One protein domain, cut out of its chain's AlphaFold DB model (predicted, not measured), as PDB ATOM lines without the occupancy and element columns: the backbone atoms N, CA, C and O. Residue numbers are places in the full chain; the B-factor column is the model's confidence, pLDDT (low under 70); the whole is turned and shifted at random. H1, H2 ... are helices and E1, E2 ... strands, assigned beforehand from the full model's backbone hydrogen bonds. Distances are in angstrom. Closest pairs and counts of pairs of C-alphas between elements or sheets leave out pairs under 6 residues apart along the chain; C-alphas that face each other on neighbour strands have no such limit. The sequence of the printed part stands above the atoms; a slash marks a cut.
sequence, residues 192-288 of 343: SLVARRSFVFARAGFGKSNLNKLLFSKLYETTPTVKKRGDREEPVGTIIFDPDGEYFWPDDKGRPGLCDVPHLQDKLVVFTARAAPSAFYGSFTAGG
ATOM      1  N   SER A 192     138.736 144.918  84.026       90.88
ATOM      2  CA  SER A 192     137.803 143.876  84.465       90.88
ATOM      3  C   SER A 192     136.438 144.419  84.891       90.88
ATOM      4  O   SER A 192     135.511 143.626  85.023       90.88
ATOM      5  N   LEU A 193     136.285 145.731  85.097       91.69
ATOM      6  CA  LEU A 193     134.981 146.363  85.338       91.69
ATOM      7  C   LEU A 193     134.165 146.507  84.050       91.69
ATOM      8  O   LEU A 193     132.942 146.635  84.099       91.69
ATOM      9  N   VAL A 194     134.824 146.464  82.892       92.12
ATOM     10  CA  VAL A 194     134.170 146.582  81.593       92.12
ATOM     11  C   VAL A 194     133.575 145.232  81.197       92.12
ATOM     12  O   VAL A 194     134.240 144.198  81.226       92.12
ATOM     13  N   ALA A 195     132.296 145.239  80.813       85.62
ATOM     14  CA  ALA A 195     131.554 144.066  80.340       85.62
ATOM     15  C   ALA A 195     131.456 142.882  81.333       85.62
ATOM     16  O   ALA A 195     131.024 141.794  80.946       85.62
ATOM     17  N   ARG A 196     131.786 143.079  82.618       87.50
ATOM     18  CA  ARG A 196     131.625 142.071  83.679       87.50
ATOM     19  C   ARG A 196     130.804 142.627  84.836       87.50
ATOM     20  O   ARG A 196     130.962 143.773  85.243       87.50
ATOM     21  N   ARG A 197     129.925 141.791  85.394       90.19
ATOM     22  CA  ARG A 197     129.170 142.140  86.604       90.19
ATOM     23  C   ARG A 197     130.092 142.036  87.812       90.19
ATOM     24  O   ARG A 197     130.677 140.980  88.038       90.19
ATOM     25  N   SER A 198     130.179 143.115  88.579       90.25
ATOM     26  CA  SER A 198     131.029 143.212  89.766       90.25
ATOM     27  C   SER A 198     130.183 143.548  90.987       90.25
ATOM     28  O   SER A 198     129.245 144.338  90.897       90.25
ATOM     29  N   PHE A 199     130.521 142.951  92.127       90.94
ATOM     30  CA  PHE A 199     129.862 143.202  93.406       90.94
ATOM     31  C   PHE A 199     130.913 143.597  94.440       90.94
ATOM     32  O   PHE A 199     131.927 142.918  94.578       90.94
ATOM     33  N   VAL A 200     130.660 144.682  95.175       90.00
ATOM     34  CA  VAL A 200     131.541 145.168  96.245       90.00
ATOM     35  C   VAL A 200     130.766 145.148  97.557       90.00
ATOM     36  O   VAL A 200     129.813 145.909  97.739       90.00
ATOM     37  N   PHE A 201     131.180 144.275  98.476       88.88
ATOM     38  CA  PHE A 201     130.571 144.124  99.795       88.88
ATOM     39  C   PHE A 201     131.506 144.664 100.872       88.88
ATOM     40  O   PHE A 201     132.665 144.268 100.955       88.88
ATOM     41  N   ALA A 202     130.993 145.553 101.716       87.25
ATOM     42  CA  ALA A 202     131.692 146.043 102.895       87.25
ATOM     43  C   ALA A 202     130.667 146.532 103.925       87.25
ATOM     44  O   ALA A 202     129.566 146.954 103.557       87.25
ATOM     45  N   ARG A 203     131.030 146.510 105.211       87.44
ATOM     46  CA  ARG A 203     130.244 147.188 106.251       87.44
ATOM     47  C   ARG A 203     130.272 148.706 106.018       87.44
ATOM     48  O   ARG A 203     131.198 149.232 105.396       87.44
ATOM     49  N   ALA A 204     129.265 149.417 106.520       84.75
ATOM     50  CA  ALA A 204     129.255 150.879 106.466       84.75
ATOM     51  C   ALA A 204     130.532 151.449 107.113       84.75
ATOM     52  O   ALA A 204     130.966 150.969 108.159       84.75
ATOM     53  N   GLY A 205     131.158 152.433 106.461       83.75
ATOM     54  CA  GLY A 205     132.407 153.053 106.922       83.75
ATOM     55  C   GLY A 205     133.709 152.350 106.504       83.75
ATOM     56  O   GLY A 205     134.776 152.910 106.721       83.75
ATOM     57  N   PHE A 206     133.660 151.189 105.841       85.69
ATOM     58  CA  PHE A 206     134.859 150.422 105.442       85.69
ATOM     59  C   PHE A 206     135.442 150.838 104.074       85.69
ATOM     60  O   PHE A 206     136.171 150.082 103.443       85.69
ATOM     61  N   GLY A 207     135.111 152.036 103.583       87.62
ATOM     62  CA  GLY A 207     135.754 152.603 102.389       87.62
ATOM     63  C   GLY A 207     135.225 152.119 101.033       87.62
ATOM     64  O   GLY A 207     135.871 152.384 100.025       87.62
ATOM     65  N   LYS A 208     134.045 151.480 100.968       91.31
ATOM     66  CA  LYS A 208     133.404 151.043  99.706       91.31
ATOM     67  C   LYS A 208     133.345 152.156  98.649       91.31
ATOM     68  O   LYS A 208     133.806 151.961  97.528       91.31
ATOM     69  N   SER A 209     132.803 153.319  99.013       89.62
ATOM     70  CA  SER A 209     132.647 154.452  98.093       89.62
ATOM     71  C   SER A 209     134.010 154.991  97.640       89.62
ATOM     72  O   SER A 209     134.190 155.286  96.464       89.62
ATOM     73  N   ASN A 210     135.016 155.017  98.525       90.38
ATOM     74  CA  ASN A 210     136.382 155.431  98.176       90.38
ATOM     75  C   ASN A 210     137.065 154.457  97.206       90.38
ATOM     76  O   ASN A 210     137.657 154.908  96.229       90.38
ATOM     77  N   LEU A 211     136.946 153.144  97.436       92.44
ATOM     78  CA  LEU A 211     137.470 152.130  96.518       92.44
ATOM     79  C   LEU A 211     136.841 152.287  95.131       92.44
ATOM     80  O   LEU A 211     137.547 152.356  94.135       92.44
ATOM     81  N   ASN A 212     135.519 152.411  95.060       92.62
ATOM     82  CA  ASN A 212     134.824 152.598  93.790       92.62
ATOM     83  C   ASN A 212     135.236 153.900  93.080       92.62
ATOM     84  O   ASN A 212     135.480 153.869  91.876       92.62
ATOM     85  N   LYS A 213     135.365 155.025  93.802       93.44
ATOM     86  CA  LYS A 213     135.866 156.287  93.229       93.44
ATOM     87  C   LYS A 213     137.258 156.120  92.622       93.44
ATOM     88  O   LYS A 213     137.476 156.543  91.493       93.44
ATOM     89  N   LEU A 214     138.168 155.455  93.337       93.94
ATOM     90  CA  LEU A 214     139.507 155.128  92.844       93.94
ATOM     91  C   LEU A 214     139.450 154.258  91.581       93.94
ATOM     92  O   LEU A 214     140.112 154.553  90.591       93.94
ATOM     93  N   LEU A 215     138.649 153.193  91.597       94.62
ATOM     94  CA  LEU A 215     138.547 152.274  90.468       94.62
ATOM     95  C   LEU A 215     137.994 152.957  89.212       94.62
ATOM     96  O   LEU A 215     138.542 152.762  88.128       94.62
ATOM     97  N   PHE A 216     136.949 153.778  89.343       94.00
ATOM     98  CA  PHE A 216     136.393 154.522  88.212       94.00
ATOM     99  C   PHE A 216     137.301 155.660  87.757       94.00
ATOM    100  O   PHE A 216     137.420 155.873  86.552       94.00
ATOM    101  N   SER A 217     137.993 156.347  88.671       94.69
ATOM    102  CA  SER A 217     138.956 157.370  88.263       94.69
ATOM    103  C   SER A 217     140.094 156.770  87.449       94.69
ATOM    104  O   SER A 217     140.461 157.340  86.425       94.69
ATOM    105  N   LYS A 218     140.579 155.586  87.838       95.38
ATOM    106  CA  LYS A 218     141.596 154.836  87.097       95.38
ATOM    107  C   LYS A 218     141.078 154.260  85.785       95.38
ATOM    108  O   LYS A 218     141.765 154.357  84.776       95.38
ATOM    109  N   LEU A 219     139.859 153.718  85.760       94.50
ATOM    110  CA  LEU A 219     139.251 153.203  84.528       94.50
ATOM    111  C   LEU A 219     139.153 154.278  83.438       94.50
ATOM    112  O   LEU A 219     139.381 153.976  82.273       94.50
ATOM    113  N   TYR A 220     138.818 155.510  83.826       94.69
ATOM    114  CA  TYR A 220     138.611 156.633  82.912       94.69
ATOM    115  C   TYR A 220     139.844 157.537  82.740       94.69
ATOM    116  O   TYR A 220     139.722 158.616  82.157       94.69
ATOM    117  N   GLU A 221     141.043 157.122  83.176       94.06
ATOM    118  CA  GLU A 221     142.299 157.774  82.746       94.06
ATOM    119  C   GLU A 221     142.423 157.737  81.216       94.06
ATOM    120  O   GLU A 221     142.777 158.732  80.586       94.06
ATOM    121  N   THR A 222     142.003 156.624  80.616       91.75
ATOM    122  CA  THR A 222     141.816 156.449  79.171       91.75
ATOM    123  C   THR A 222     140.349 156.123  78.887       91.75
ATOM    124  O   THR A 222     139.612 155.732  79.789       91.75
ATOM    125  N   THR A 223     139.875 156.319  77.655       92.88
ATOM    126  CA  THR A 223     138.492 155.960  77.304       92.88
ATOM    127  C   THR A 223     138.349 154.438  77.279       92.88
ATOM    128  O   THR A 223     138.969 153.808  76.420       92.88
ATOM    129  N   PRO A 224     137.536 153.818  78.156       93.69
ATOM    130  CA  PRO A 224     137.369 152.372  78.140       93.69
ATOM    131  C   PRO A 224     136.625 151.928  76.877       93.69
ATOM    132  O   PRO A 224     135.632 152.546  76.481       93.69
ATOM    133  N   THR A 225     137.077 150.830  76.271       93.44
ATOM    134  CA  THR A 225     136.492 150.263  75.050       93.44
ATOM    135  C   THR A 225     136.088 148.797  75.225       93.44
ATOM    136  O   THR A 225     136.556 148.089  76.119       93.44
ATOM    137  N   VAL A 226     135.181 148.323  74.367       91.31
ATOM    138  CA  VAL A 226     134.858 146.899  74.190       91.31
ATOM    139  C   VAL A 226     135.121 146.473  72.754       91.31
ATOM    140  O   VAL A 226     134.811 147.207  71.816       91.31
ATOM    141  N   LYS A 227     135.630 145.252  72.571       90.38
ATOM    142  CA  LYS A 227     135.767 144.645  71.243       90.38
ATOM    143  C   LYS A 227     134.420 144.129  70.743       90.38
ATOM    144  O   LYS A 227     133.730 143.372  71.431       90.38
ATOM    145  N   LYS A 228     134.048 144.522  69.528       87.31
ATOM    146  CA  LYS A 228     132.890 144.011  68.784       87.31
ATOM    147  C   LYS A 228     133.344 143.103  67.641       87.31
ATOM    148  O   LYS A 228     134.532 142.866  67.443       87.31
ATOM    149  N   ARG A 229     132.379 142.553  66.894       83.50
ATOM    150  CA  ARG A 229     132.658 141.736  65.700       83.50
ATOM    151  C   ARG A 229     133.546 142.516  64.722       83.50
ATOM    152  O   ARG A 229     133.282 143.689  64.475       83.50
ATOM    153  N   GLY A 230     134.547 141.839  64.157       86.12
ATOM    154  CA  GLY A 230     135.499 142.433  63.214       86.12
ATOM    155  C   GLY A 230     136.585 143.292  63.868       86.12
ATOM    156  O   GLY A 230     137.027 144.247  63.246       86.12
ATOM    157  N   ASP A 231     136.955 143.000  65.122       86.25
ATOM    158  CA  ASP A 231     138.004 143.698  65.888       86.25
ATOM    159  C   ASP A 231     137.814 145.218  66.034       86.25
ATOM    160  O   ASP A 231     138.746 145.953  66.354       86.25
ATOM    161  N   ARG A 232     136.576 145.705  65.873       91.38
ATOM    162  CA  ARG A 232     136.236 147.105  66.134       91.38
ATOM    163  C   ARG A 232     136.188 147.371  67.635       91.38
ATOM    164  O   ARG A 232     135.469 146.681  68.360       91.38
ATOM    165  N   GLU A 233     136.878 148.415  68.072       92.06
ATOM    166  CA  GLU A 233     136.746 148.951  69.425       92.06
ATOM    167  C   GLU A 233     135.635 150.000  69.493       92.06
ATOM    168  O   GLU A 233     135.559 150.905  68.661       92.06
ATOM    169  N   GLU A 234     134.757 149.871  70.485       92.25
ATOM    170  CA  GLU A 234     133.700 150.843  70.765       92.25
ATOM    171  C   GLU A 234     133.829 151.385  72.189       92.25
ATOM    172  O   GLU A 234     133.989 150.582  73.114       92.25
ATOM    173  N   PRO A 235     133.726 152.710  72.393       93.06
ATOM    174  CA  PRO A 235     133.793 153.304  73.720       93.06
ATOM    175  C   PRO A 235     132.586 152.902  74.570       93.06
ATOM    176  O   PRO A 235     131.473 152.732  74.064       93.06
ATOM    177  N   VAL A 236     132.796 152.788  75.881       91.50
ATOM    178  CA  VAL A 236     131.734 152.478  76.843       91.50
ATOM    179  C   VAL A 236     131.600 153.541  77.931       91.50
ATOM    180  O   VAL A 236     132.575 154.079  78.454       91.50
ATOM    181  N   GLY A 237     130.351 153.830  78.293       91.94
ATOM    182  CA  GLY A 237     129.995 154.733  79.384       91.94
ATOM    183  C   GLY A 237     129.561 153.977  80.637       91.94
ATOM    184  O   GLY A 237     129.074 152.849  80.560       91.94
ATOM    185  N   THR A 238     129.699 154.630  81.788       92.81
ATOM    186  CA  THR A 238     129.206 154.141  83.078       92.81
ATOM    187  C   THR A 238     128.073 155.044  83.539       92.81
ATOM    188  O   THR A 238     128.212 156.263  83.541       92.81
ATOM    189  N   ILE A 239     126.962 154.443  83.964       93.12
ATOM    190  CA  ILE A 239     125.879 155.149  84.654       93.12
ATOM    191  C   ILE A 239     125.970 154.780  86.129       93.12
ATOM    192  O   ILE A 239     125.854 153.605  86.483       93.12
ATOM    193  N   ILE A 240     126.179 155.781  86.981       92.56
ATOM    194  CA  ILE A 240     126.218 155.606  88.433       92.56
ATOM    195  C   ILE A 240     124.898 156.117  89.003       92.56
ATOM    196  O   ILE A 240     124.567 157.292  88.870       92.56
ATOM    197  N   PHE A 241     124.147 155.225  89.646       92.12
ATOM    198  CA  PHE A 241     123.025 155.618  90.492       92.12
ATOM    199  C   PHE A 241     123.578 155.956  91.871       92.12
ATOM    200  O   PHE A 241     123.950 155.065  92.634       92.12
ATOM    201  N   ASP A 242     123.669 157.250  92.142       90.44
ATOM    202  CA  ASP A 242     124.250 157.804  93.356       90.44
ATOM    203  C   ASP A 242     123.146 158.482  94.176       90.44
ATOM    204  O   ASP A 242     122.911 159.676  93.984       90.44
ATOM    205  N   PRO A 243     122.394 157.731  95.006       86.25
ATOM    206  CA  PRO A 243     121.321 158.319  95.799       86.25
ATOM    207  C   PRO A 243     121.892 159.406  96.713       86.25
ATOM    208  O   PRO A 243     121.538 160.575  96.577       86.25
ATOM    209  N   ASP A 244     122.887 159.044  97.520       85.94
ATOM    210  CA  ASP A 244     123.453 159.910  98.547       85.94
ATOM    211  C   ASP A 244     124.374 161.007  97.990       85.94
ATOM    212  O   ASP A 244     124.657 161.981  98.689       85.94
ATOM    213  N   GLY A 245     124.801 160.919  96.728       87.50
ATOM    214  CA  GLY A 245     125.724 161.872  96.108       87.50
ATOM    215  C   GLY A 245     127.200 161.645  96.471       87.50
ATOM    216  O   GLY A 245     128.022 162.525  96.224       87.50
ATOM    217  N   GLU A 246     127.551 160.504  97.070       88.25
ATOM    218  CA  GLU A 246     128.891 160.220  97.616       88.25
ATOM    219  C   GLU A 246     129.984 160.043  96.549       88.25
ATOM    220  O   GLU A 246     131.183 160.102  96.859       88.25
ATOM    221  N   TYR A 247     129.593 159.749  95.305       91.75
ATOM    222  CA  TYR A 247     130.534 159.514  94.215       91.75
ATOM    223  C   TYR A 247     130.913 160.812  93.528       91.75
ATOM    224  O   TYR A 247     132.095 161.043  93.280       91.75
ATOM    225  N   PHE A 248     129.927 161.645  93.198       92.19
ATOM    226  CA  PHE A 248     130.194 162.882  92.476       92.19
ATOM    227  C   PHE A 248     130.750 163.974  93.393       92.19
ATOM    228  O   PHE A 248     131.770 164.568  93.051       92.19
ATOM    229  N   TRP A 249     130.106 164.215  94.538       89.00
ATOM    230  CA  TRP A 249     130.413 165.337  95.425       89.00
ATOM    231  C   TRP A 249     131.576 165.022  96.377       89.00
ATOM    232  O   TRP A 249     131.767 163.856  96.747       89.00
ATOM    233  N   PRO A 250     132.337 166.040  96.819       88.06
ATOM    234  CA  PRO A 250     133.182 165.883  97.992       88.06
ATOM    235  C   PRO A 250     132.315 165.598  99.222       88.06
ATOM    236  O   PRO A 250     131.176 166.060  99.318       88.06
ATOM    237  N   ASP A 251     132.850 164.827 100.164       82.69
ATOM    238  CA  ASP A 251     132.125 164.529 101.399       82.69
ATOM    239  C   ASP A 251     132.221 165.670 102.429       82.69
ATOM    240  O   ASP A 251     133.001 166.611 102.275       82.69
ATOM    241  N   ASP A 252     131.475 165.558 103.532       80.44
ATOM    242  CA  ASP A 252     131.465 166.555 104.618       80.44
ATOM    243  C   ASP A 252     132.840 166.777 105.279       80.44
ATOM    244  O   ASP A 252     133.040 167.751 106.003       80.44
ATOM    245  N   LYS A 253     133.801 165.869 105.059       81.94
ATOM    246  CA  LYS A 253     135.182 165.978 105.552       81.94
ATOM    247  C   LYS A 253     136.130 166.558 104.497       81.94
ATOM    248  O   LYS A 253     137.341 166.550 104.714       81.94
ATOM    249  N   GLY A 254     135.605 167.023 103.363       82.44
ATOM    250  CA  GLY A 254     136.377 167.564 102.248       82.44
ATOM    251  C   GLY A 254     137.162 166.508 101.469       82.44
ATOM    252  O   GLY A 254     138.101 166.856 100.757       82.44
ATOM    253  N   ARG A 255     136.833 165.215 101.605       85.62
ATOM    254  CA  ARG A 255     137.468 164.166 100.795       85.62
ATOM    255  C   ARG A 255     136.920 164.242  99.369       85.62
ATOM    256  O   ARG A 255     135.702 164.330  99.216       85.62
ATOM    257  N   PRO A 256     137.783 164.152  98.344       89.12
ATOM    258  CA  PRO A 256     137.395 164.425  96.965       89.12
ATOM    259  C   PRO A 256     136.341 163.446  96.432       89.12
ATOM    260  O   PRO A 256     136.335 162.248  96.759       89.12
ATOM    261  N   GLY A 257     135.455 163.972  95.593       92.31
ATOM    262  CA  GLY A 257     134.561 163.223  94.718       92.31
ATOM    263  C   GLY A 257     135.202 162.945  93.354       92.31
ATOM    264  O   GLY A 257     136.370 163.249  93.114       92.31
ATOM    265  N   LEU A 258     134.436 162.364  92.431       94.56
ATOM    266  CA  LEU A 258     134.884 162.150  91.051       94.56
ATOM    267  C   LEU A 258     135.082 163.471  90.294       94.56
ATOM    268  O   LEU A 258     135.952 163.540  89.431       94.56
ATOM    269  N   CYS A 259     134.316 164.517  90.624       92.38
ATOM    270  CA  CYS A 259     134.445 165.831  89.983       92.38
ATOM    271  C   CYS A 259     135.781 166.534  90.273       92.38
ATOM    272  O   CYS A 259     136.236 167.348  89.470       92.38
ATOM    273  N   ASP A 260     136.427 166.184  91.386       92.69
ATOM    274  CA  ASP A 260     137.702 166.764  91.810       92.69
ATOM    275  C   ASP A 260     138.906 166.114  91.107       92.69
ATOM    276  O   ASP A 260     140.044 166.553  91.275       92.69
ATOM    277  N   VAL A 261     138.682 165.059  90.315       94.00
ATOM    278  CA  VAL A 261     139.736 164.354  89.583       94.00
ATOM    279  C   VAL A 261     140.004 165.070  88.250       94.00
ATOM    280  O   VAL A 261     139.129 165.060  87.380       94.00
ATOM    281  N   PRO A 262     141.207 165.642  88.024       93.38
ATOM    282  CA  PRO A 262     141.461 166.516  86.875       93.38
ATOM    283  C   PRO A 262     141.143 165.886  85.514       93.38
ATOM    284  O   PRO A 262     140.493 166.507  84.680       93.38
ATOM    285  N   HIS A 263     141.538 164.630  85.296       94.25
ATOM    286  CA  HIS A 263     141.340 163.931  84.019       94.25
ATOM    287  C   HIS A 263     139.922 163.385  83.803       94.25
ATOM    288  O   HIS A 263     139.692 162.688  82.810       94.25
ATOM    289  N   LEU A 264     138.998 163.636  84.737       94.75
ATOM    290  CA  LEU A 264     137.576 163.311  84.600       94.75
ATOM    291  C   LEU A 264     136.707 164.542  84.331       94.75
ATOM    292  O   LEU A 264     135.520 164.377  84.060       94.75
ATOM    293  N   GLN A 265     137.254 165.759  84.415       90.81
ATOM    294  CA  GLN A 265     136.450 166.985  84.364       90.81
ATOM    295  C   GLN A 265     135.631 167.112  83.069       90.81
ATOM    296  O   GLN A 265     134.497 167.577  83.092       90.81
ATOM    297  N   ASP A 266     136.169 166.631  81.951       90.31
ATOM    298  CA  ASP A 266     135.542 166.619  80.626       90.31
ATOM    299  C   ASP A 266     134.744 165.335  80.324       90.31
ATOM    300  O   ASP A 266     134.155 165.200  79.251       90.31
ATOM    301  N   LYS A 267     134.701 164.382  81.264       93.44
ATOM    302  CA  LYS A 267     134.086 163.049  81.100       93.44
ATOM    303  C   LYS A 267     132.855 162.832  81.976       93.44
ATOM    304  O   LYS A 267     132.234 161.770  81.908       93.44
ATOM    305  N   LEU A 268     132.512 163.802  82.820       94.25
ATOM    306  CA  LEU A 268     131.433 163.693  83.794       94.25
ATOM    307  C   LEU A 268     130.242 164.559  83.399       94.25
ATOM    308  O   LEU A 268     130.378 165.727  83.050       94.25
ATOM    309  N   VAL A 269     129.053 163.980  83.529       93.69
ATOM    310  CA  VAL A 269     127.779 164.685  83.407       93.69
ATOM    311  C   VAL A 269     126.896 164.261  84.569       93.69
ATOM    312  O   VAL A 269     126.752 163.068  84.841       93.69
ATOM    313  N   VAL A 270     126.289 165.235  85.243       93.75
ATOM    314  CA  VAL A 270     125.414 164.994  86.390       93.75
ATOM    315  C   VAL A 270     123.993 165.406  86.073       93.75
ATOM    316  O   VAL A 270     123.726 166.512  85.604       93.75
ATOM    317  N   PHE A 271     123.068 164.519  86.419       92.44
ATOM    318  CA  PHE A 271     121.660 164.850  86.532       92.44
ATOM    319  C   PHE A 271     121.297 164.844  88.009       92.44
ATOM    320  O   PHE A 271     121.446 163.829  88.681       92.44
ATOM    321  N   THR A 272     120.858 165.978  88.543       89.62
ATOM    322  CA  THR A 272     120.530 166.098  89.964       89.62
ATOM    323  C   THR A 272     119.528 167.214  90.209       89.62
ATOM    324  O   THR A 272     119.485 168.207  89.489       89.62
ATOM    325  N   ALA A 273     118.697 167.042  91.236       87.25
ATOM    326  CA  ALA A 273     117.841 168.107  91.752       87.25
ATOM    327  C   ALA A 273     118.527 168.926  92.865       87.25
ATOM    328  O   ALA A 273     117.951 169.899  93.346       87.25
ATOM    329  N   ARG A 274     119.731 168.525  93.303       85.94
ATOM    330  CA  ARG A 274     120.489 169.226  94.346       85.94
ATOM    331  C   ARG A 274     121.054 170.533  93.790       85.94
ATOM    332  O   ARG A 274     121.541 170.571  92.662       85.94
ATOM    333  N   ALA A 275     121.003 171.596  94.589       85.19
ATOM    334  CA  ALA A 275     121.656 172.852  94.243       85.19
ATOM    335  C   ALA A 275     123.178 172.682  94.342       85.19
ATOM    336  O   ALA A 275     123.679 172.159  95.337       85.19
ATOM    337  N   ALA A 276     123.904 173.124  93.316       86.75
ATOM    338  CA  ALA A 276     125.358 173.085  93.342       86.75
ATOM    339  C   ALA A 276     125.905 174.103  94.366       86.75
ATOM    340  O   ALA A 276     125.433 175.240  94.402       86.75
ATOM    341  N   PRO A 277     126.922 173.739  95.168       85.31
ATOM    342  CA  PRO A 277     127.509 174.618  96.175       85.31
ATOM    343  C   PRO A 277     128.388 175.725  95.569       85.31
ATOM    344  O   PRO A 277     128.709 176.693  96.250       85.31
ATOM    345  N   SER A 278     128.794 175.608  94.299       89.62
ATOM    346  CA  SER A 278     129.541 176.647  93.583       89.62
ATOM    347  C   SER A 278     129.352 176.546  92.066       89.62
ATOM    348  O   SER A 278     128.862 175.536  91.554       89.62
ATOM    349  N   ALA A 279     129.788 177.580  91.338       91.81
ATOM    350  CA  ALA A 279     129.769 177.605  89.873       91.81
ATOM    351  C   ALA A 279     130.604 176.474  89.250       91.81
ATOM    352  O   ALA A 279     130.193 175.900  88.244       91.81
ATOM    353  N   PHE A 280     131.730 176.113  89.879       91.62
ATOM    354  CA  PHE A 280     132.562 174.996  89.434       91.62
ATOM    355  C   PHE A 280     131.754 173.698  89.410       91.62
ATOM    356  O   PHE A 280     131.609 173.087  88.356       91.62
ATOM    357  N   TYR A 281     131.137 173.312  90.527       90.12
ATOM    358  CA  TYR A 281     130.365 172.071  90.554       90.12
ATOM    359  C   TYR A 281     129.065 172.147  89.741       90.12
ATOM    360  O   TYR A 281     128.599 171.144  89.205       90.12
ATOM    361  N   GLY A 282     128.481 173.343  89.624       90.88
ATOM    362  CA  GLY A 282     127.315 173.581  88.777       90.88
ATOM    363  C   GLY A 282     127.591 173.317  87.297       90.88
ATOM    364  O   GLY A 282     126.685 172.880  86.593       90.88
ATOM    365  N   SER A 283     128.836 173.498  86.840       93.00
ATOM    366  CA  SER A 283     129.220 173.307  85.434       93.00
ATOM    367  C   SER A 283     129.022 171.876  84.913       93.00
ATOM    368  O   SER A 283     128.812 171.687  83.719       93.00
ATOM    369  N   PHE A 284     128.999 170.879  85.802       93.25
ATOM    370  CA  PHE A 284     128.757 169.474  85.456       93.25
ATOM    371  C   PHE A 284     127.267 169.119  85.338       93.25
ATOM    372  O   PHE A 284     126.920 168.026  84.885       93.25
ATOM    373  N   THR A 285     126.371 169.995  85.806       93.19
ATOM    374  CA  THR A 285     124.939 169.691  85.898       93.19
ATOM    375  C   THR A 285     124.264 169.909  84.550       93.19
ATOM    376  O   THR A 285     124.066 171.042  84.120       93.19
ATOM    377  N   ALA A 286     123.846 168.822  83.901       91.38
ATOM    378  CA  ALA A 286     123.097 168.881  82.644       91.38
ATOM    379  C   ALA A 286     121.585 169.070  82.852       91.38
ATOM    380  O   ALA A 286     120.881 169.500  81.939       91.38
ATOM    381  N   GLY A 287     121.061 168.758  84.041       88.19
ATOM    382  CA  GLY A 287     119.658 168.994  84.372       88.19
ATOM    383  C   GLY A 287     119.167 168.228  85.596       88.19
ATOM    384  O   GLY A 287     119.915 167.514  86.256       88.19
ATOM    385  N   GLY A 288     117.876 168.370  85.894       83.94
ATOM    386  CA  GLY A 288     117.211 167.597  86.943       83.94
ATOM    387  C   GLY A 288     116.816 166.192  86.486       83.94
ATOM    388  O   GLY A 288     116.638 165.937  85.296       83.94
TER     389      GLY A 288
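Overview. This is residues 192 to 288 of the 343 residues of the protein "DUF87 domain-containing protein" of Nitrobacter winogradskyi (strain ATCC 25391 / DSM 10237 / CIP 104748 / NCIMB 11846 / Nb-255) (UniProt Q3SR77). This is a domain of little regular structure, mostly long loops, with helix H1 nearest the middle, the hairpin E1-E2 reaching out at one end, and the short H2 and E3 away from both, beyond the long stretch of residues 236 to 278 that has no named element. Residues 201 to 207 stick out. The printed part has 97 residues, 25 in named elements, in the order H1, E1, E2, H2, E3, class mixed. It is only just compact, close to loose, with radius of gyration of the C-alphas 14.9 A and spans 47 by 33 by 23 A.

Arrangement. Look at H1, residues 208 to 219: every O i to N i+4 pair is within hydrogen-bond range. E1, residues 225 to 227, and E2, residues 233 to 235, form an antiparallel hairpin at 147 degrees; N 226 and O 234, 2.8 A apart, are within hydrogen-bond range. H2, residues 279 to 282, is apart from H1. E3, residues 285 to 287, pairs with no named strand, but residues 270 to 271 pair parallel with it.

Along the chain. Find C-alpha 208 at (133.404, 151.043, 99.706); H1 runs 16.4 A from there. E3 ends at C-alpha 287, (119.658, 168.994, 84.372).

Size, cuts and confidence. C-alphas 230 and 253, the farthest apart, are separated by 48.4 A. The printed part has no cut, the E2 to H2 link is long, and no printed residue is under 70 in pLDDT.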